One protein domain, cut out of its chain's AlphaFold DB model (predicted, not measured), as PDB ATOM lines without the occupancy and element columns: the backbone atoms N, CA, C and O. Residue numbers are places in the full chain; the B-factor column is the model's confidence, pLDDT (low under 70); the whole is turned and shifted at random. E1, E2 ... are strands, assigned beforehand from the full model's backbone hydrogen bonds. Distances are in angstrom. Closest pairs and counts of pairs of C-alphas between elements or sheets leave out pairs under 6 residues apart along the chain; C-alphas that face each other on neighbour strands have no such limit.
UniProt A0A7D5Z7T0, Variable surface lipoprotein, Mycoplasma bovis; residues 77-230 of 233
ATOM      1  N   ASN A  77     -40.821  10.228  49.483       88.69
ATOM      2  CA  ASN A  77     -39.945   9.514  48.542       88.69
ATOM      3  C   ASN A  77     -38.902   8.633  49.261       88.69
ATOM      4  O   ASN A  77     -37.864   8.290  48.695       88.69
ATOM      5  N   GLU A  78     -39.158   8.326  50.529       92.62
ATOM      6  CA  GLU A  78     -38.358   7.453  51.364       92.62
ATOM      7  C   GLU A  78     -38.758   6.011  51.078       92.62
ATOM      8  O   GLU A  78     -39.940   5.669  51.037       92.62
ATOM      9  N   LYS A  79     -37.759   5.170  50.857       93.88
ATOM     10  CA  LYS A  79     -37.924   3.749  50.600       93.88
ATOM     11  C   LYS A  79     -37.257   2.991  51.732       93.88
ATOM     12  O   LYS A  79     -36.092   3.245  52.064       93.88
ATOM     13  N   GLU A  80     -38.028   2.091  52.318       93.19
ATOM     14  CA  GLU A  80     -37.563   1.187  53.360       93.19
ATOM     15  C   GLU A  80     -36.624   0.133  52.782       93.19
ATOM     16  O   GLU A  80     -36.725  -0.254  51.613       93.19
ATOM     17  N   ILE A  81     -35.723  -0.338  53.637       94.88
ATOM     18  CA  ILE A  81     -34.826  -1.447  53.353       94.88
ATOM     19  C   ILE A  81     -35.328  -2.647  54.143       94.88
ATOM     20  O   ILE A  81     -35.556  -2.549  55.349       94.88
ATOM     21  N   LYS A  82     -35.490  -3.780  53.465       93.69
ATOM     22  CA  LYS A  82     -35.922  -5.035  54.081       93.69
ATOM     23  C   LYS A  82     -34.830  -6.076  53.947       93.69
ATOM     24  O   LYS A  82     -34.123  -6.118  52.946       93.69
ATOM     25  N   GLU A  83     -34.675  -6.902  54.968       92.00
ATOM     26  CA  GLU A  83     -33.845  -8.098  54.870       92.00
ATOM     27  C   GLU A  83     -34.560  -9.152  54.019       92.00
ATOM     28  O   GLU A  83     -35.776  -9.316  54.112       92.00
ATOM     29  N   THR A  84     -33.801  -9.877  53.204       88.62
ATOM     30  CA  THR A  84     -34.308 -11.010  52.422       88.62
ATOM     31  C   THR A  84     -33.829 -12.328  53.018       88.62
ATOM     32  O   THR A  84     -32.713 -12.402  53.530       88.62
ATOM     33  N   SER A  85     -34.613 -13.395  52.880       76.44
ATOM     34  CA  SER A  85     -34.212 -14.767  53.232       76.44
ATOM     35  C   SER A  85     -33.252 -15.414  52.226       76.44
ATOM     36  O   SER A  85     -32.749 -16.508  52.469       76.44
ATOM     37  N   ASP A  86     -32.990 -14.762  51.094       73.31
ATOM     38  CA  ASP A  86     -32.222 -15.344  49.997       73.31
ATOM     39  C   ASP A  86     -30.715 -15.136  50.166       73.31
ATOM     40  O   ASP A  86     -30.246 -14.087  50.611       73.31
ATOM     41  N   SER A  87     -29.935 -16.107  49.682       79.25
ATOM     42  CA  SER A  87     -28.489 -15.956  49.460       79.25
ATOM     43  C   SER A  87     -27.682 -15.566  50.709       79.25
ATOM     44  O   SER A  87     -26.702 -14.824  50.608       79.25
ATOM     45  N   HIS A  88     -28.060 -16.058  51.889       86.19
ATOM     46  CA  HIS A  88     -27.280 -15.844  53.110       86.19
ATOM     47  C   HIS A  88     -25.899 -16.492  53.011       86.19
ATOM     48  O   HIS A  88     -25.708 -17.523  52.362       86.19
ATOM     49  N   LYS A  89     -24.931 -15.856  53.661       94.12
ATOM     50  CA  LYS A  89     -23.553 -16.331  53.778       94.12
ATOM     51  C   LYS A  89     -23.241 -16.649  55.227       94.12
ATOM     52  O   LYS A  89     -23.837 -16.054  56.123       94.12
ATOM     53  N   LYS A  90     -22.332 -17.595  55.456       93.38
ATOM     54  CA  LYS A  90     -21.943 -17.962  56.821       93.38
ATOM     55  C   LYS A  90     -21.011 -16.900  57.394       93.38
ATOM     56  O   LYS A  90     -20.174 -16.360  56.671       93.38
ATOM     57  N   ASP A  91     -21.145 -16.615  58.685       95.00
ATOM     58  CA  ASP A  91     -20.199 -15.742  59.380       95.00
ATOM     59  C   ASP A  91     -18.775 -16.321  59.287       95.00
ATOM     60  O   ASP A  91     -18.569 -17.529  59.426       95.00
ATOM     61  N   GLY A  92     -17.802 -15.469  58.967       94.19
ATOM     62  CA  GLY A  92     -16.406 -15.853  58.747       94.19
ATOM     63  C   GLY A  92     -16.093 -16.479  57.379       94.19
ATOM     64  O   GLY A  92     -14.915 -16.654  57.060       94.19
ATOM     65  N   GLU A  93     -17.090 -16.785  56.537       95.62
ATOM     66  CA  GLU A  93     -16.853 -17.257  55.163       95.62
ATOM     67  C   GLU A  93     -16.104 -16.179  54.365       95.62
ATOM     68  O   GLU A  93     -16.463 -15.000  54.401       95.62
ATOM     69  N   LYS A  94     -15.061 -16.555  53.617       95.56
ATOM     70  CA  LYS A  94     -14.344 -15.601  52.760       95.56
ATOM     71  C   LYS A  94     -15.219 -15.171  51.585       95.56
ATOM     72  O   LYS A  94     -15.863 -15.989  50.935       95.56
ATOM     73  N   VAL A  95     -15.183 -13.883  51.254       93.62
ATOM     74  CA  VAL A  95     -15.884 -13.337  50.080       93.62
ATOM     75  C   VAL A  95     -15.258 -13.832  48.771       93.62
ATOM     76  O   VAL A  95     -15.949 -13.981  47.767       93.62
ATOM     77  N   SER A  96     -13.948 -14.081  48.778       90.81
ATOM     78  CA  SER A  96     -13.189 -14.675  47.678       90.81
ATOM     79  C   SER A  96     -11.953 -15.365  48.251       90.81
ATOM     80  O   SER A  96     -11.322 -14.815  49.153       90.81
ATOM     81  N   ASP A  97     -11.573 -16.521  47.705       84.00
ATOM     82  CA  ASP A  97     -10.466 -17.351  48.217       84.00
ATOM     83  C   ASP A  97      -9.138 -16.591  48.360       84.00
ATOM     84  O   ASP A  97      -8.370 -16.821  49.296       84.00
ATOM     85  N   ASN A  98      -8.910 -15.623  47.469       80.75
ATOM     86  CA  ASN A  98      -7.672 -14.847  47.374       80.75
ATOM     87  C   ASN A  98      -7.718 -13.507  48.130       80.75
ATOM     88  O   ASN A  98      -6.851 -12.655  47.925       80.75
ATOM     89  N   GLN A  99      -8.755 -13.260  48.935       83.00
ATOM     90  CA  GLN A  99      -8.929 -12.003  49.662       83.00
ATOM     91  C   GLN A  99      -9.230 -12.260  51.141       83.00
ATOM     92  O   GLN A  99      -9.857 -13.245  51.512       83.00
ATOM     93  N   GLU A 100      -8.783 -11.344  51.997       90.12
ATOM     94  CA  GLU A 100      -8.978 -11.428  53.452       90.12
ATOM     95  C   GLU A 100     -10.374 -10.983  53.913       90.12
ATOM     96  O   GLU A 100     -10.702 -11.079  55.091       90.12
ATOM     97  N   VAL A 101     -11.203 -10.470  53.001       95.81
ATOM     98  CA  VAL A 101     -12.555 -10.013  53.332       95.81
ATOM     99  C   VAL A 101     -13.433 -11.215  53.634       95.81
ATOM    100  O   VAL A 101     -13.584 -12.102  52.793       95.81
ATOM    101  N   ALA A 102     -14.063 -11.193  54.802       96.75
ATOM    102  CA  ALA A 102     -15.031 -12.192  55.220       96.75
ATOM    103  C   ALA A 102     -16.450 -11.614  55.282       96.75
ATOM    104  O   ALA A 102     -16.657 -10.399  55.426       96.75
ATOM    105  N   TYR A 103     -17.428 -12.507  55.182       97.38
ATOM    106  CA  TYR A 103     -18.800 -12.215  55.544       97.38
ATOM    107  C   TYR A 103     -18.914 -12.116  57.061       97.38
ATOM    108  O   TYR A 103     -18.324 -12.916  57.783       97.38
ATOM    109  N   LYS A 104     -19.645 -11.108  57.531       96.31
ATOM    110  CA  LYS A 104     -19.906 -10.883  58.945       96.31
ATOM    111  C   LYS A 104     -21.303 -10.342  59.173       96.31
ATOM    112  O   LYS A 104     -21.793  -9.532  58.380       96.31
ATOM    113  N   ASP A 105     -21.926 -10.779  60.258       92.38
ATOM    114  CA  ASP A 105     -23.187 -10.203  60.700       92.38
ATOM    115  C   ASP A 105     -23.019  -8.715  60.999       92.38
ATOM    116  O   ASP A 105     -21.968  -8.227  61.430       92.38
ATOM    117  N   ILE A 106     -24.077  -7.973  60.705       87.81
ATOM    118  CA  ILE A 106     -24.091  -6.535  60.892       87.81
ATOM    119  C   ILE A 106     -24.885  -6.197  62.128       87.81
ATOM    120  O   ILE A 106     -26.014  -6.643  62.294       87.81
ATOM    121  N   ASP A 107     -24.278  -5.333  62.926       84.88
ATOM    122  CA  ASP A 107     -24.850  -4.794  64.141       84.88
ATOM    123  C   ASP A 107     -25.047  -3.281  63.975       84.88
ATOM    124  O   ASP A 107     -24.140  -2.482  64.222       84.88
ATOM    125  N   PHE A 108     -26.194  -2.900  63.408       91.12
ATOM    126  CA  PHE A 108     -26.753  -1.554  63.516       91.12
ATOM    127  C   PHE A 108     -28.267  -1.578  63.274       91.12
ATOM    128  O   PHE A 108     -28.816  -2.486  62.653       91.12
ATOM    129  N   ASP A 109     -28.935  -0.529  63.741       91.94
ATOM    130  CA  ASP A 109     -30.377  -0.343  63.608       91.94
ATOM    131  C   ASP A 109     -30.781   0.029  62.167       91.94
ATOM    132  O   ASP A 109     -30.640   1.176  61.734       91.94
ATOM    133  N   LEU A 110     -31.289  -0.957  61.419       92.38
ATOM    134  CA  LEU A 110     -31.722  -0.797  60.025       92.38
ATOM    135  C   LEU A 110     -32.899   0.165  59.854       92.38
ATOM    136  O   LEU A 110     -33.021   0.762  58.788       92.38
ATOM    137  N   SER A 111     -33.733   0.362  60.883       92.19
ATOM    138  CA  SER A 111     -34.912   1.241  60.799       92.19
ATOM    139  C   SER A 111     -34.544   2.711  60.560       92.19
ATOM    140  O   SER A 111     -35.344   3.493  60.042       92.19
ATOM    141  N   LYS A 112     -33.300   3.082  60.886       93.06
ATOM    142  CA  LYS A 112     -32.742   4.416  60.650       93.06
ATOM    143  C   LYS A 112     -32.238   4.605  59.225       93.06
ATOM    144  O   LYS A 112     -32.069   5.747  58.802       93.06
ATOM    145  N   VAL A 113     -31.997   3.524  58.478       95.56
ATOM    146  CA  VAL A 113     -31.437   3.603  57.128       95.56
ATOM    147  C   VAL A 113     -32.552   3.714  56.099       95.56
ATOM    148  O   VAL A 113     -33.377   2.816  55.948       95.56
ATOM    149  N   LYS A 114     -32.549   4.812  55.340       95.12
ATOM    150  CA  LYS A 114     -33.569   5.090  54.320       95.12
ATOM    151  C   LYS A 114     -32.944   5.468  52.991       95.12
ATOM    152  O   LYS A 114     -31.988   6.250  52.955       95.12
ATOM    153  N   ILE A 115     -33.523   4.979  51.894       96.81
ATOM    154  CA  ILE A 115     -33.186   5.443  50.542       96.81
ATOM    155  C   ILE A 115     -34.168   6.546  50.154       96.81
ATOM    156  O   ILE A 115     -35.365   6.314  50.052       96.81
ATOM    157  N   ILE A 116     -33.662   7.750  49.912       96.31
ATOM    158  CA  ILE A 116     -34.452   8.903  49.478       96.31
ATOM    159  C   ILE A 116     -34.323   9.040  47.963       96.31
ATOM    160  O   ILE A 116     -33.245   9.354  47.443       96.31
ATOM    161  N   ILE A 117     -35.424   8.821  47.245       96.56
ATOM    162  CA  ILE A 117     -35.482   8.944  45.788       96.56
ATOM    163  C   ILE A 117     -35.742  10.403  45.410       96.56
ATOM    164  O   ILE A 117     -36.722  11.021  45.814       96.56
ATOM    165  N   SER A 118     -34.828  10.974  44.631       94.44
ATOM    166  CA  SER A 118     -34.891  12.375  44.188       94.44
ATOM    167  C   SER A 118     -35.321  12.529  42.731       94.44
ATOM    168  O   SER A 118     -35.831  13.579  42.344       94.44
ATOM    169  N   LYS A 119     -35.119  11.494  41.912       94.31
ATOM    170  CA  LYS A 119     -35.512  11.482  40.506       94.31
ATOM    171  C   LYS A 119     -36.912  10.902  40.362       94.31
ATOM    172  O   LYS A 119     -37.144   9.759  40.734       94.31
ATOM    173  N   LYS A 120     -37.816  11.697  39.792       90.56
ATOM    174  CA  LYS A 120     -39.150  11.243  39.389       90.56
ATOM    175  C   LYS A 120     -39.036  10.318  38.178       90.56
ATOM    176  O   LYS A 120     -38.163  10.542  37.334       90.56
ATOM    177  N   ASP A 121     -39.910   9.317  38.123       89.25
ATOM    178  CA  ASP A 121     -40.104   8.416  36.982       89.25
ATOM    179  C   ASP A 121     -38.787   7.841  36.449       89.25
ATOM    180  O   ASP A 121     -38.359   8.145  35.336       89.25
ATOM    181  N   ILE A 122     -38.094   7.052  37.276       94.25
ATOM    182  CA  ILE A 122     -36.845   6.393  36.876       94.25
ATOM    183  C   ILE A 122     -37.141   5.465  35.696       94.25
ATOM    184  O   ILE A 122     -37.844   4.467  35.847       94.25
ATOM    185  N   LYS A 123     -36.579   5.782  34.528       92.88
ATOM    186  CA  LYS A 123     -36.770   4.996  33.311       92.88
ATOM    187  C   LYS A 123     -35.640   4.008  33.101       92.88
ATOM    188  O   LYS A 123     -34.549   4.115  33.663       92.88
ATOM    189  N   ASP A 124     -35.885   3.059  32.213       92.12
ATOM    190  CA  ASP A 124     -34.916   2.045  31.827       92.12
ATOM    191  C   ASP A 124     -33.630   2.663  31.235       92.12
ATOM    192  O   ASP A 124     -32.530   2.143  31.441       92.12
ATOM    193  N   GLU A 125     -33.730   3.800  30.539       93.81
ATOM    194  CA  GLU A 125     -32.595   4.529  29.954       93.81
ATOM    195  C   GLU A 125     -31.775   5.301  30.992       93.81
ATOM    196  O   GLU A 125     -30.632   5.677  30.708       93.81
ATOM    197  N   ASP A 126     -32.338   5.529  32.179       95.81
ATOM    198  CA  ASP A 126     -31.651   6.165  33.299       95.81
ATOM    199  C   ASP A 126     -30.753   5.185  34.055       95.81
ATOM    200  O   ASP A 126     -29.911   5.614  34.843       95.81
ATOM    201  N   LEU A 127     -30.903   3.878  33.824       96.69
ATOM    202  CA  LEU A 127     -30.118   2.838  34.478       96.69
ATOM    203  C   LEU A 127     -28.793   2.583  33.748       96.69
ATOM    204  O   LEU A 127     -28.635   2.807  32.544       96.69
ATOM    205  N   ILE A 128     -27.811   2.094  34.496       96.38
ATOM    206  CA  ILE A 128     -26.507   1.707  33.962       96.38
ATOM    207  C   ILE A 128     -26.697   0.406  33.167       96.38
ATOM    208  O   ILE A 128     -27.267  -0.547  33.702       96.38
ATOM    209  N   PRO A 129     -26.239   0.325  31.906       93.31
ATOM    210  CA  PRO A 129     -26.313  -0.920  31.151       93.31
ATOM    211  C   PRO A 129     -25.442  -2.007  31.807       93.31
ATOM    212  O   PRO A 129     -24.398  -1.676  32.383       93.31
ATOM    213  N   PRO A 130     -25.828  -3.291  31.713       88.19
ATOM    214  CA  PRO A 130     -25.027  -4.382  32.250       88.19
ATOM    215  C   PRO A 130     -23.621  -4.369  31.650       88.19
ATOM    216  O   PRO A 130     -23.443  -4.228  30.441       88.19
ATOM    217  N   LYS A 131     -22.605  -4.578  32.492       76.75
ATOM    218  CA  LYS A 131     -21.264  -4.942  32.002       76.75
ATOM    219  C   LYS A 131     -21.198  -6.406  31.564       76.75
ATOM    220  O   LYS A 131     -20.412  -6.738  30.683       76.75
ATOM    221  N   LYS A 132     -21.966  -7.268  32.233       76.00
ATOM    222  CA  LYS A 132     -22.116  -8.708  31.991       76.00
ATOM    223  C   LYS A 132     -23.545  -9.112  32.370       76.00
ATOM    224  O   LYS A 132     -24.095  -8.530  33.304       76.00
ATOM    225  N   GLY A 133     -24.112 -10.104  31.683       78.44
ATOM    226  CA  GLY A 133     -25.494 -10.546  31.897       78.44
ATOM    227  C   GLY A 133     -26.538  -9.555  31.372       78.44
ATOM    228  O   GLY A 133     -26.220  -8.675  30.574       78.44
ATOM    229  N   ASN A 134     -27.782  -9.704  31.839       83.19
ATOM    230  CA  ASN A 134     -28.941  -8.983  31.292       83.19
ATOM    231  C   ASN A 134     -29.463  -7.863  32.206       83.19
ATOM    232  O   ASN A 134     -30.226  -7.007  31.761       83.19
ATOM    233  N   ASN A 135     -29.052  -7.843  33.477       90.94
ATOM    234  CA  ASN A 135     -29.624  -6.933  34.465       90.94
ATOM    235  C   ASN A 135     -28.969  -5.556  34.394       90.94
ATOM    236  O   ASN A 135     -27.753  -5.412  34.544       90.94
ATOM    237  N   LYS A 136     -29.792  -4.518  34.222       95.38
ATOM    238  CA  LYS A 136     -29.335  -3.137  34.391       95.38
ATOM    239  C   LYS A 136     -28.929  -2.885  35.836       95.38
ATOM    240  O   LYS A 136     -29.275  -3.642  36.739       95.38
ATOM    241  N   GLN A 137     -28.172  -1.821  36.048       96.88
ATOM    242  CA  GLN A 137     -27.552  -1.545  37.333       96.88
ATOM    243  C   GLN A 137     -27.776  -0.103  37.776       96.88
ATOM    244  O   GLN A 137     -28.008   0.808  36.978       96.88
ATOM    245  N   VAL A 138     -27.637   0.107  39.073       97.62
ATOM    246  CA  VAL A 138     -27.407   1.409  39.696       97.62
ATOM    247  C   VAL A 138     -26.065   1.377  40.417       97.62
ATOM    248  O   VAL A 138     -25.479   0.311  40.626       97.62
ATOM    249  N   PHE A 139     -25.541   2.547  40.761       97.75
ATOM    250  CA  PHE A 139     -24.273   2.679  41.460       97.75
ATOM    251  C   PHE A 139     -24.445   3.420  42.779       97.75
ATOM    252  O   PHE A 139     -24.906   4.562  42.797       97.75
ATOM    253  N   PHE A 140     -24.020   2.781  43.863       98.19
ATOM    254  CA  PHE A 140     -23.889   3.389  45.178       98.19
ATOM    255  C   PHE A 140     -22.463   3.878  45.410       98.19
ATOM    256  O   PHE A 140     -21.491   3.173  45.149       98.19
ATOM    257  N   ASP A 141     -22.339   5.090  45.930       96.94
ATOM    258  CA  ASP A 141     -21.057   5.708  46.240       96.94
ATOM    259  C   ASP A 141     -21.120   6.378  47.606       96.94
ATOM    260  O   ASP A 141     -21.861   7.347  47.772       96.94
ATOM    261  N   THR A 142     -20.334   5.882  48.560       95.69
ATOM    262  CA  THR A 142     -20.253   6.456  49.906       95.69
ATOM    263  C   THR A 142     -18.955   7.226  50.064       95.69
ATOM    264  O   THR A 142     -17.866   6.652  50.010       95.69
ATOM    265  N   ARG A 143     -19.061   8.542  50.254       88.25
ATOM    266  CA  ARG A 143     -17.924   9.436  50.502       88.25
ATOM    267  C   ARG A 143     -18.316  10.494  51.521       88.25
ATOM    268  O   ARG A 143     -19.369  11.109  51.385       88.25
ATOM    269  N   ASN A 144     -17.443  10.728  52.500       84.31
ATOM    270  CA  ASN A 144     -17.616  11.744  53.545       84.31
ATOM    271  C   ASN A 144     -18.973  11.633  54.271       84.31
ATOM    272  O   ASN A 144     -19.696  12.618  54.372       84.31
ATOM    273  N   GLY A 145     -19.359  10.419  54.683       81.38
ATOM    274  CA  GLY A 145     -20.626  10.166  55.389       81.38
ATOM    275  C   GLY A 145     -21.892  10.253  54.523       81.38
ATOM    276  O   GLY A 145     -22.987   9.995  55.007       81.38
ATOM    277  N   ALA A 146     -21.774  10.583  53.232       91.12
ATOM    278  CA  ALA A 146     -22.904  10.661  52.314       91.12
ATOM    279  C   ALA A 146     -22.863   9.531  51.283       91.12
ATOM    280  O   ALA A 146     -21.878   9.370  50.557       91.12
ATOM    281  N   THR A 147     -23.970   8.801  51.156       97.31
ATOM    282  CA  THR A 147     -24.136   7.754  50.144       97.31
ATOM    283  C   THR A 147     -25.055   8.236  49.028       97.31
ATOM    284  O   THR A 147     -26.225   8.556  49.245       97.31
ATOM    285  N   LYS A 148     -24.530   8.292  47.804       97.50
ATOM    286  CA  LYS A 148     -25.269   8.685  46.598       97.50
ATOM    287  C   LYS A 148     -25.699   7.457  45.813       97.50
ATOM    288  O   LYS A 148     -24.926   6.512  45.690       97.50
ATOM    289  N   LEU A 149     -26.897   7.524  45.237       98.00
ATOM    290  CA  LEU A 149     -27.421   6.552  44.286       98.00
ATOM    291  C   LEU A 149     -27.454   7.178  42.888       98.00
ATOM    292  O   LEU A 149     -28.142   8.179  42.652       98.00
ATOM    293  N   SER A 150     -26.696   6.595  41.964       97.75
ATOM    294  CA  SER A 150     -26.504   7.094  40.603       97.75
ATOM    295  C   SER A 150     -26.908   6.066  39.547       97.75
ATOM    296  O   SER A 150     -26.698   4.867  39.707       97.75
ATOM    297  N   GLY A 151     -27.467   6.559  38.448       97.31
ATOM    298  CA  GLY A 151     -27.787   5.796  37.250       97.31
ATOM    299  C   GLY A 151     -26.728   5.949  36.156       97.31
ATOM    300  O   GLY A 151     -25.532   6.101  36.423       97.31
ATOM    301  N   LYS A 152     -27.178   5.922  34.899       96.88
ATOM    302  CA  LYS A 152     -26.366   6.016  33.683       96.88
ATOM    303  C   LYS A 152     -25.412   7.208  33.721       96.88
ATOM    304  O   LYS A 152     -25.733   8.289  34.213       96.88
ATOM    305  N   PHE A 153     -24.226   7.020  33.156       94.88
ATOM    306  CA  PHE A 153     -23.150   8.007  33.140       94.88
ATOM    307  C   PHE A 153     -22.471   8.034  31.761       94.88
ATOM    308  O   PHE A 153     -22.418   7.024  31.068       94.88
ATOM    309  N   LYS A 154     -21.947   9.198  31.345       86.12
ATOM    310  CA  LYS A 154     -21.348   9.389  30.004       86.12
ATOM    311  C   LYS A 154     -19.861   8.996  29.892       86.12
ATOM    312  O   LYS A 154     -19.351   8.888  28.787       86.12
ATOM    313  N   ARG A 155     -19.127   8.861  31.008       82.06
ATOM    314  CA  ARG A 155     -17.656   8.630  31.033       82.06
ATOM    315  C   ARG A 155     -17.282   7.391  31.858       82.06
ATOM    316  O   ARG A 155     -18.048   6.454  31.894       82.06
ATOM    317  N   LYS A 156     -16.114   7.339  32.509       84.62
ATOM    318  CA  LYS A 156     -15.677   6.193  33.343       84.62
ATOM    319  C   LYS A 156     -16.025   6.330  34.834       84.62
ATOM    320  O   LYS A 156     -15.621   5.484  35.623       84.62
ATOM    321  N   LEU A 157     -16.709   7.406  35.233       90.94
ATOM    322  CA  LEU A 157     -16.928   7.760  36.640       90.94
ATOM    323  C   LEU A 157     -18.403   7.538  37.023       90.94
ATOM    324  O   LEU A 157     -19.211   8.443  36.808       90.94
ATOM    325  N   PRO A 158     -18.771   6.368  37.570       91.31
ATOM    326  CA  PRO A 158     -20.171   6.024  37.829       91.31
ATOM    327  C   PRO A 158     -20.839   6.938  38.870       91.31
ATOM    328  O   PRO A 158     -22.012   7.268  38.737       91.31
ATOM    329  N   TRP A 159     -20.078   7.481  39.825       91.94
ATOM    330  CA  TRP A 159     -20.563   8.473  40.800       91.94
ATOM    331  C   TRP A 159     -20.889   9.857  40.212       91.94
ATOM    332  O   TRP A 159     -21.342  10.744  40.934       91.94
ATOM    333  N   LYS A 160     -20.591  10.095  38.926       93.75
ATOM    334  CA  LYS A 160     -21.025  11.292  38.183       93.75
ATOM    335  C   LYS A 160     -22.226  10.998  37.274       93.75
ATOM    336  O   LYS A 160     -22.505  11.784  36.371       93.75
ATOM    337  N   GLY A 161     -22.876   9.847  37.447       95.19
ATOM    338  CA  GLY A 161     -24.079   9.487  36.706       95.19
ATOM    339  C   GLY A 161     -25.288  10.337  37.071       95.19
ATOM    340  O   GLY A 161     -25.229  11.206  37.942       95.19
ATOM    341  N   ILE A 162     -26.398  10.063  36.390       95.69
ATOM    342  CA  ILE A 162     -27.703  10.660  36.684       95.69
ATOM    343  C   ILE A 162     -28.009  10.438  38.168       95.69
ATOM    344  O   ILE A 162     -27.987   9.304  38.641       95.69
ATOM    345  N   LYS A 163     -28.276  11.510  38.917       96.56
ATOM    346  CA  LYS A 163     -28.655  11.397  40.328       96.56
ATOM    347  C   LYS A 163     -30.037  10.751  40.413       96.56
ATOM    348  O   LYS A 163     -31.002  11.316  39.910       96.56
ATOM    349  N   ILE A 164     -30.117   9.589  41.052       97.44
ATOM    350  CA  ILE A 164     -31.379   8.906  41.347       97.44
ATOM    351  C   ILE A 164     -31.821   9.272  42.764       97.44
ATOM    352  O   ILE A 164     -32.947   9.720  42.970       97.44
ATOM    353  N   GLY A 165     -30.917   9.173  43.737       96.88
ATOM    354  CA  GLY A 165     -31.250   9.389  45.139       96.88
ATOM    355  C   GLY A 165     -30.036   9.436  46.056       96.88
ATOM    356  O   GLY A 165     -28.894   9.584  45.609       96.88
ATOM    357  N   THR A 166     -30.301   9.312  47.348       97.00
ATOM    358  CA  THR A 166     -29.301   9.271  48.421       97.00
ATOM    359  C   THR A 166     -29.731   8.290  49.501       97.00
ATOM    360  O   THR A 166     -30.922   8.048  49.659       97.00
ATOM    361  N   VAL A 167     -28.783   7.755  50.266       97.50
ATOM    362  CA  VAL A 167     -29.079   6.976  51.475       97.50
ATOM    363  C   VAL A 167     -28.770   7.831  52.696       97.50
ATOM    364  O   VAL A 167     -27.765   8.541  52.719       97.50
ATOM    365  N   THR A 168     -29.657   7.783  53.681       95.19
ATOM    366  CA  THR A 168     -29.548   8.509  54.953       95.19
ATOM    367  C   THR A 168     -29.581   7.532  56.118       95.19
ATOM    368  O   THR A 168     -30.076   6.418  55.961       95.19
ATOM    369  N   GLY A 169     -29.004   7.933  57.254       94.56
ATOM    370  CA  GLY A 169     -28.947   7.120  58.474       94.56
ATOM    371  C   GLY A 169     -27.997   5.921  58.422       94.56
ATOM    372  O   GLY A 169     -27.932   5.165  59.386       94.56
ATOM    373  N   LEU A 170     -27.244   5.747  57.329       95.94
ATOM    374  CA  LEU A 170     -26.188   4.741  57.247       95.94
ATOM    375  C   LEU A 170     -25.027   5.139  58.183       95.94
ATOM    376  O   LEU A 170     -24.524   6.254  58.036       95.94
ATOM    377  N   PRO A 171     -24.588   4.275  59.118       94.81
ATOM    378  CA  PRO A 171     -23.512   4.622  60.043       94.81
ATOM    379  C   PRO A 171     -22.169   4.877  59.349       94.81
ATOM    380  O   PRO A 171     -21.871   4.310  58.292       94.81
ATOM    381  N   ASP A 172     -21.316   5.675  59.991       93.31
ATOM    382  CA  ASP A 172     -19.960   5.921  59.511       93.31
ATOM    383  C   ASP A 172     -19.162   4.620  59.370       93.31
ATOM    384  O   ASP A 172     -19.247   3.697  60.182       93.31
ATOM    385  N   GLY A 173     -18.371   4.545  58.300       93.69
ATOM    386  CA  GLY A 173     -17.620   3.339  57.967       93.69
ATOM    387  C   GLY A 173     -18.457   2.243  57.302       93.69
ATOM    388  O   GLY A 173     -17.908   1.179  57.032       93.69
ATOM    389  N   TYR A 174     -19.729   2.481  56.969       96.00
ATOM    390  CA  TYR A 174     -20.523   1.566  56.145       96.00
ATOM    391  C   TYR A 174     -20.721   2.090  54.718       96.00
ATOM    392  O   TYR A 174     -20.658   3.283  54.442       96.00
ATOM    393  N   SER A 175     -20.948   1.171  53.786       97.19
ATOM    394  CA  SER A 175     -21.339   1.440  52.402       97.19
ATOM    395  C   SER A 175     -22.273   0.342  51.897       97.19
ATOM    396  O   SER A 175     -22.440  -0.694  52.537       97.19
ATOM    397  N   ILE A 176     -22.862   0.556  50.726       98.00
ATOM    398  CA  ILE A 176     -23.651  -0.440  49.999       98.00
ATOM    399  C   ILE A 176     -22.787  -1.084  48.909       98.00
ATOM    400  O   ILE A 176     -21.967  -0.414  48.274       98.00
ATOM    401  N   ALA A 177     -22.972  -2.386  48.710       97.50
ATOM    402  CA  ALA A 177     -22.262  -3.216  47.753       97.50
ATOM    403  C   ALA A 177     -23.210  -4.175  47.011       97.50
ATOM    404  O   ALA A 177     -24.257  -4.559  47.532       97.50
ATOM    405  N   GLY A 178     -22.837  -4.592  45.800       96.06
ATOM    406  CA  GLY A 178     -23.567  -5.619  45.047       96.06
ATOM    407  C   GLY A 178     -23.605  -6.978  45.759       96.06
ATOM    408  O   GLY A 178     -22.740  -7.280  46.575       96.06
ATOM    409  N   VAL A 179     -24.595  -7.818  45.444       94.88
ATOM    410  CA  VAL A 179     -24.779  -9.125  46.110       94.88
ATOM    411  C   VAL A 179     -23.716 -10.146  45.709       94.88
ATOM    412  O   VAL A 179     -23.103 -10.753  46.583       94.88
ATOM    413  N   GLU A 180     -23.522 -10.342  44.402       91.31
ATOM    414  CA  GLU A 180     -22.647 -11.392  43.851       91.31
ATOM    415  C   GLU A 180     -21.168 -11.005  43.901       91.31
ATOM    416  O   GLU A 180     -20.307 -11.818  44.211       91.31
ATOM    417  N   ASN A 181     -20.879  -9.741  43.592       92.69
ATOM    418  CA  ASN A 181     -19.526  -9.199  43.529       92.69
ATOM    419  C   ASN A 181     -19.440  -7.971  44.448       92.69
ATOM    420  O   ASN A 181     -19.388  -6.846  43.941       92.69
ATOM    421  N   PRO A 182     -19.476  -8.157  45.784       96.00
ATOM    422  CA  PRO A 182     -19.580  -7.057  46.748       96.00
ATOM    423  C   PRO A 182     -18.297  -6.232  46.878       96.00
ATOM    424  O   PRO A 182     -18.324  -5.122  47.410       96.00
ATOM    425  N   ILE A 183     -17.161  -6.740  46.397       96.38
ATOM    426  CA  ILE A 183     -15.853  -6.111  46.586       96.38
ATOM    427  C   ILE A 183     -15.079  -5.994  45.281       96.38
ATOM    428  O   ILE A 183     -15.266  -6.763  44.342       96.38
ATOM    429  N   HIS A 184     -14.180  -5.015  45.230       93.31
ATOM    430  CA  HIS A 184     -13.175  -4.904  44.184       93.31
ATOM    431  C   HIS A 184     -11.852  -4.408  44.767       93.31
ATOM    432  O   HIS A 184     -11.822  -3.695  45.772       93.31
ATOM    433  N   LYS A 185     -10.751  -4.764  44.103       93.50
ATOM    434  CA  LYS A 185      -9.408  -4.297  44.444       93.50
ATOM    435  C   LYS A 185      -9.053  -3.096  43.575       93.50
ATOM    436  O   LYS A 185      -9.194  -3.131  42.351       93.50
ATOM    437  N   THR A 186      -8.615  -2.010  44.197       91.56
ATOM    438  CA  THR A 186      -8.119  -0.834  43.474       91.56
ATOM    439  C   THR A 186      -6.723  -1.096  42.907       91.56
ATOM    440  O   THR A 186      -6.036  -2.033  43.308       91.56
ATOM    441  N   ARG A 187      -6.244  -0.212  42.021       90.81
ATOM    442  CA  ARG A 187      -4.859  -0.266  41.511       90.81
ATOM    443  C   ARG A 187      -3.798  -0.180  42.612       90.81
ATOM    444  O   ARG A 187      -2.701  -0.679  42.418       90.81
ATOM    445  N   LYS A 188      -4.127   0.441  43.750       92.75
ATOM    446  CA  LYS A 188      -3.248   0.544  44.925       92.75
ATOM    447  C   LYS A 188      -3.315  -0.688  45.834       92.75
ATOM    448  O   LYS A 188      -2.690  -0.710  46.881       92.75
ATOM    449  N   GLY A 189      -4.117  -1.687  45.475       90.25
ATOM    450  CA  GLY A 189      -4.315  -2.890  46.270       90.25
ATOM    451  C   GLY A 189      -5.366  -2.777  47.375       90.25
ATOM    452  O   GLY A 189      -5.719  -3.803  47.946       90.25
ATOM    453  N   GLU A 190      -5.918  -1.587  47.631       91.69
ATOM    454  CA  GLU A 190      -6.999  -1.391  48.609       91.69
ATOM    455  C   GLU A 190      -8.269  -2.133  48.178       91.69
ATOM    456  O   GLU A 190      -8.674  -2.027  47.014       91.69
ATOM    457  N   ILE A 191      -8.929  -2.811  49.115       94.38
ATOM    458  CA  ILE A 191     -10.228  -3.448  48.885       94.38
ATOM    459  C   ILE A 191     -11.346  -2.450  49.198       94.38
ATOM    460  O   ILE A 191     -11.347  -1.813  50.251       94.38
ATOM    461  N   LYS A 192     -12.301  -2.297  48.276       95.25
ATOM    462  CA  LYS A 192     -13.433  -1.367  48.403       95.25
ATOM    463  C   LYS A 192     -14.753  -2.037  48.052       95.25
ATOM    464  O   LYS A 192     -14.788  -2.963  47.240       95.25
ATOM    465  N   ALA A 193     -15.837  -1.492  48.603       96.62
ATOM    466  CA  ALA A 193     -17.194  -1.832  48.204       96.62
ATOM    467  C   ALA A 193     -17.369  -1.670  46.685       96.62
ATOM    468  O   ALA A 193     -17.002  -0.649  46.096       96.62
ATOM    469  N   SER A 194     -17.923  -2.687  46.036       96.12
ATOM    470  CA  SER A 194     -18.380  -2.606  44.654       96.12
ATOM    471  C   SER A 194     -19.804  -2.061  44.644       96.12
ATOM    472  O   SER A 194     -20.762  -2.795  44.858       96.12
ATOM    473  N   GLY A 195     -19.945  -0.760  44.398       96.88
ATOM    474  CA  GLY A 195     -21.241  -0.079  44.430       96.88
ATOM    475  C   GLY A 195     -22.212  -0.441  43.302       96.88
ATOM    476  O   GLY A 195     -23.319   0.085  43.282       96.88
ATOM    477  N   PHE A 196     -21.823  -1.287  42.342       96.31
ATOM    478  CA  PHE A 196     -22.714  -1.713  41.260       96.31
ATOM    479  C   PHE A 196     -23.737  -2.719  41.790       96.31
ATOM    480  O   PHE A 196     -23.379  -3.819  42.206       96.31
ATOM    481  N   VAL A 197     -25.009  -2.332  41.746       97.06
ATOM    482  CA  VAL A 197     -26.138  -3.117  42.241       97.06
ATOM    483  C   VAL A 197     -27.098  -3.381  41.089       97.06
ATOM    484  O   VAL A 197     -27.480  -2.451  40.378       97.06
ATOM    485  N   ASN A 198     -27.469  -4.646  40.896       95.88
ATOM    486  CA  ASN A 198     -28.420  -5.044  39.864       95.88
ATOM    487  C   ASN A 198     -29.826  -4.534  40.203       95.88
ATOM    488  O   ASN A 198     -30.229  -4.515  41.367       95.88
ATOM    489  N   VAL A 199     -30.558  -4.137  39.165       96.25
ATOM    490  CA  VAL A 199     -31.968  -3.758  39.227       96.25
ATOM    491  C   VAL A 199     -32.792  -4.890  38.630       96.25
ATOM    492  O   VAL A 199     -32.602  -5.264  37.473       96.25
ATOM    493  N   GLU A 200     -33.715  -5.409  39.423       94.31
ATOM    494  CA  GLU A 200     -34.723  -6.384  39.028       94.31
ATOM    495  C   GLU A 200     -36.039  -5.652  38.746       94.31
ATOM    496  O   GLU A 200     -36.417  -4.730  39.474       94.31
ATOM    497  N   LYS A 201     -36.739  -6.053  37.681       92.25
ATOM    498  CA  LYS A 201     -38.091  -5.564  37.395       92.25
ATOM    499  C   LYS A 201     -39.104  -6.545  37.963       92.25
ATOM    500  O   LYS A 201     -39.069  -7.725  37.625       92.25
ATOM    501  N   GLU A 202     -40.006  -6.045  38.794       88.94
ATOM    502  CA  GLU A 202     -41.124  -6.801  39.353       88.94
ATOM    503  C   GLU A 202     -42.421  -6.055  39.021       88.94
ATOM    504  O   GLU A 202     -42.833  -5.132  39.728       88.94
ATOM    505  N   GLY A 203     -43.007  -6.383  37.865       88.44
ATOM    506  CA  GLY A 203     -44.027  -5.539  37.238       88.44
ATOM    507  C   GLY A 203     -43.464  -4.147  36.930       88.44
ATOM    508  O   GLY A 203     -42.405  -4.028  36.313       88.44
ATOM    509  N   ASP A 204     -44.135  -3.107  37.425       87.94
ATOM    510  CA  ASP A 204     -43.718  -1.702  37.267       87.94
ATOM    511  C   ASP A 204     -42.701  -1.236  38.325       87.94
ATOM    512  O   ASP A 204     -42.269  -0.078  38.348       87.94
ATOM    513  N   LYS A 205     -42.313  -2.127  39.243       92.50
ATOM    514  CA  LYS A 205     -41.389  -1.804  40.328       92.50
ATOM    515  C   LYS A 205     -39.954  -2.105  39.929       92.50
ATOM    516  O   LYS A 205     -39.641  -3.175  39.409       92.50
ATOM    517  N   LEU A 206     -39.069  -1.166  40.240       95.31
ATOM    518  CA  LEU A 206     -37.627  -1.350  40.176       95.31
ATOM    519  C   LEU A 206     -37.143  -1.748  41.566       95.31
ATOM    520  O   LEU A 206     -37.174  -0.939  42.494       95.31
ATOM    521  N   LYS A 207     -36.703  -2.993  41.710       95.88
ATOM    522  CA  LYS A 207     -36.164  -3.542  42.951       95.88
ATOM    523  C   LYS A 207     -34.651  -3.653  42.853       95.88
ATOM    524  O   LYS A 207     -34.110  -3.994  41.807       95.88
ATOM    525  N   ILE A 208     -33.962  -3.377  43.949       96.94
ATOM    526  CA  ILE A 208     -32.526  -3.613  44.081       96.94
ATOM    527  C   ILE A 208     -32.271  -4.578  45.225       96.94
ATOM    528  O   ILE A 208     -32.935  -4.490  46.254       96.94
ATOM    529  N   LYS A 209     -31.280  -5.453  45.056       96.75
ATOM    530  CA  LYS A 209     -30.751  -6.311  46.121       96.75
ATOM    531  C   LYS A 209     -29.286  -5.982  46.356       96.75
ATOM    532  O   LYS A 209     -28.519  -5.853  45.401       96.75
ATOM    533  N   PHE A 210     -28.882  -5.835  47.608       97.44
ATOM    534  CA  PHE A 210     -27.534  -5.408  47.966       97.44
ATOM    535  C   PHE A 210     -27.076  -5.987  49.305       97.44
ATOM    536  O   PHE A 210     -27.846  -6.562  50.071       97.44
ATOM    537  N   ARG A 211     -25.785  -5.828  49.577       97.69
ATOM    538  CA  ARG A 211     -25.150  -6.114  50.862       97.69
ATOM    539  C   ARG A 211     -24.587  -4.827  51.437       97.69
ATOM    540  O   ARG A 211     -24.242  -3.903  50.699       97.69
ATOM    541  N   PHE A 212     -24.449  -4.771  52.750       97.69
ATOM    542  CA  PHE A 212     -23.677  -3.709  53.381       97.69
ATOM    543  C   PHE A 212     -22.207  -4.124  53.457       97.69
ATOM    544  O   PHE A 212     -21.872  -5.292  53.650       97.69
ATOM    545  N   PHE A 213     -21.328  -3.147  53.311       97.38
ATOM    546  CA  PHE A 213     -19.883  -3.283  53.394       97.38
ATOM    547  C   PHE A 213     -19.389  -2.400  54.536       97.38
ATOM    548  O   PHE A 213     -19.736  -1.221  54.577       97.38
ATOM    549  N   LYS A 214     -18.566  -2.940  55.434       96.38
ATOM    550  CA  LYS A 214     -18.002  -2.219  56.577       96.38
ATOM    551  C   LYS A 214     -16.497  -2.039  56.412       96.38
ATOM    552  O   LYS A 214     -15.752  -3.007  56.263       96.38
ATOM    553  N   TYR A 215     -16.053  -0.794  56.484       94.44
ATOM    554  CA  TYR A 215     -14.654  -0.419  56.612       94.44
ATOM    555  C   TYR A 215     -14.227  -0.592  58.073       94.44
ATOM    556  O   TYR A 215     -14.706   0.118  58.956       94.44
ATOM    557  N   ASN A 216     -13.311  -1.526  58.328       93.56
ATOM    558  CA  ASN A 216     -12.764  -1.758  59.662       93.56
ATOM    559  C   ASN A 216     -11.435  -1.005  59.807       93.56
ATOM    560  O   ASN A 216     -10.528  -1.150  58.990       93.56
ATOM    561  N   LYS A 217     -11.300  -0.168  60.839       91.31
ATOM    562  CA  LYS A 217     -10.054   0.570  61.082       91.31
ATOM    563  C   LYS A 217      -8.965  -0.402  61.546       91.31
ATOM    564  O   LYS A 217      -9.135  -1.058  62.565       91.31
ATOM    565  N   GLY A 218      -7.854  -0.466  60.812       91.38
ATOM    566  CA  GLY A 218      -6.718  -1.334  61.149       91.38
ATOM    567  C   GLY A 218      -6.948  -2.828  60.899       91.38
ATOM    568  O   GLY A 218      -6.131  -3.635  61.325       91.38
ATOM    569  N   ALA A 219      -8.033  -3.202  60.215       92.31
ATOM    570  CA  ALA A 219      -8.346  -4.587  59.879       92.31
ATOM    571  C   ALA A 219      -8.959  -4.684  58.478       92.31
ATOM    572  O   ALA A 219      -9.404  -3.687  57.903       92.31
ATOM    573  N   SER A 220      -9.009  -5.898  57.933       93.81
ATOM    574  CA  SER A 220      -9.681  -6.150  56.659       93.81
ATOM    575  C   SER A 220     -11.179  -5.816  56.748       93.81
ATOM    576  O   SER A 220     -11.804  -6.030  57.795       93.81
ATOM    577  N   PRO A 221     -11.776  -5.232  55.692       96.25
ATOM    578  CA  PRO A 221     -13.193  -4.897  55.690       96.25
ATOM    579  C   PRO A 221     -14.056  -6.163  55.723       96.25
ATOM    580  O   PRO A 221     -13.573  -7.266  55.464       96.25
ATOM    581  N   THR A 222     -15.345  -6.000  56.011       97.19
ATOM    582  CA  THR A 222     -16.315  -7.108  56.055       97.19
ATOM    583  C   THR A 222     -17.552  -6.804  55.218       97.19
ATOM    584  O   THR A 222     -17.886  -5.643  54.972       97.19
ATOM    585  N   VAL A 223     -18.250  -7.851  54.783       97.75
ATOM    586  CA  VAL A 223     -19.498  -7.763  54.004       97.75
ATOM    587  C   VAL A 223     -20.628  -8.431  54.782       97.75
ATOM    588  O   VAL A 223     -20.393  -9.445  55.422       97.75
ATOM    589  N   SER A 224     -21.856  -7.914  54.723       97.44
ATOM    590  CA  SER A 224     -22.992  -8.557  55.390       97.44
ATOM    591  C   SER A 224     -23.205  -9.994  54.921       97.44
ATOM    592  O   SER A 224     -23.279 -10.263  53.718       97.44
ATOM    593  N   THR A 225     -23.390 -10.899  55.876       96.69
ATOM    594  CA  THR A 225     -23.927 -12.258  55.669       96.69
ATOM    595  C   THR A 225     -25.287 -12.229  54.971       96.69
ATOM    596  O   THR A 225     -25.544 -13.005  54.048       96.69
ATOM    597  N   LYS A 226     -26.115 -11.254  55.351       95.88
ATOM    598  CA  LYS A 226     -27.480 -11.023  54.873       95.88
ATOM    599  C   LYS A 226     -27.523 -10.217  53.574       95.88
ATOM    600  O   LYS A 226     -26.642  -9.386  53.319       95.88
ATOM    601  N   VAL A 227     -28.569 -10.443  52.781       97.06
ATOM    602  CA  VAL A 227     -28.941  -9.624  51.618       97.06
ATOM    603  C   VAL A 227     -30.141  -8.760  51.984       97.06
ATOM    604  O   VAL A 227     -31.039  -9.195  52.703       97.06
ATOM    605  N   TYR A 228     -30.136  -7.534  51.480       96.88
ATOM    606  CA  TYR A 228     -31.174  -6.543  51.705       96.88
ATOM    607  C   TYR A 228     -31.772  -6.100  50.382       96.88
ATOM    608  O   TYR A 228     -31.085  -6.090  49.358       96.88
ATOM    609  N   GLU A 229     -33.031  -5.690  50.411       96.62
ATOM    610  CA  GLU A 229     -33.746  -5.195  49.250       96.62
ATOM    611  C   GLU A 229     -34.440  -3.859  49.503       96.62
ATOM    612  O   GLU A 229     -34.792  -3.512  50.631       96.62
ATOM    613  N   ALA A 230     -34.634  -3.109  48.419       96.56
ATOM    614  CA  ALA A 230     -35.440  -1.898  48.404       96.56
ATOM    615  C   ALA A 230     -36.107  -1.714  47.034       96.56
ATOM    616  O   ALA A 230     -35.522  -2.032  45.995       96.56
TER     617      ALA A 230
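Overview. This is residues 77 to 230 of the 233 residues of the protein "Variable surface lipoprotein" of Mycoplasma bovis (UniProt A0A7D5Z7T0). One strongly twisted sheet wraps round into a small, nearly closed barrel: E3, E6, E5 and E4 make one wall, E10 joins E4 to the long E11, E13 and E1 follow E11, and the short pairing of residues 78 to 79 with E3 brings the two sides together. E7 fills the wall between E11 and the later part of E4, the small hairpin E8 and E9 lies next to E7, and E2 on E12 makes a far edge. The printed part has 154 residues, no named helix and thirteen named strands, E1 to E13 in chain order; the class is all strand, though 63 of the residues are in named elements, under half. The large sheet is branched and mixed, with E2 and E12 its parallel pair. The whole is compact, with a radius of gyration of the C-alphas of 14.9 A, and spans 41 by 35 by 30 A.

Arrangement. Start at E11, residues 205 to 214. On one side of it look for E10, residues 196 to 202 (N 200 to O 207, 2.8 A), and E7, residues 174 to 178 (N 175 to O 213, 2.8 A); on the other side look for E12, residues 222 to 224 (N 214 to O 222, 2.8 A), and E13, residues 227 to 230 (N 210 to O 228, 2.8 A). These four are antiparallel to E11, and E10, E11 and E12 form a meander, each strand the antiparallel neighbour of the one before. E2, residues 102 to 104, is parallel to E12, with N 104 and O 223 2.8 A apart. E1, residues 82 to 84, is antiparallel to E13, with N 82 and O 229 2.9 A apart. E4, residues 137 to 143, is antiparallel to E10, with N 138 and O 197 2.9 A apart. E4 forms a hairpin with E5, residues 146 to 150, where N 141 and O 148 are 3.0 A apart. E5 forms a hairpin with E6, residues 163 to 168, where N 149 and O 165 are 2.9 A apart, and E4, E5 and E6 are a second meander. E3, residues 114 to 117, is antiparallel to E6, with N 116 and O 166 2.8 A apart; E3 to E6 form a Greek key, a meander of three strands whose last pairs with the strand before them. The closest C-alphas of E4 and E7 are those of Thr 142 and Ser 175, 5.7 A apart. E8, residues 183 to 185, and E9, residues 191 to 193, form a hairpin, with N 184 and O 192 2.9 A apart.

Along the chain. Find C-alpha 82 at (-35.922, -5.035, 54.081), where E1 begins. E11 runs 28.5 A from C-alpha 205 at (-41.389, -1.804, 40.328); E4 is 19.7 A long and E10 19.2 A. E13 ends at C-alpha 230, (-35.440, -1.898, 48.404).

Size, cuts and confidence. The C-alphas farthest apart, those of Gly 203 and Gly 218, are 44.5 A apart. The printed part has no cut; the links E1 to E2, E3 to E4 and E5 to E6 are long. Mean pLDDT of the printed part is 93.0, and no printed residue is under 70.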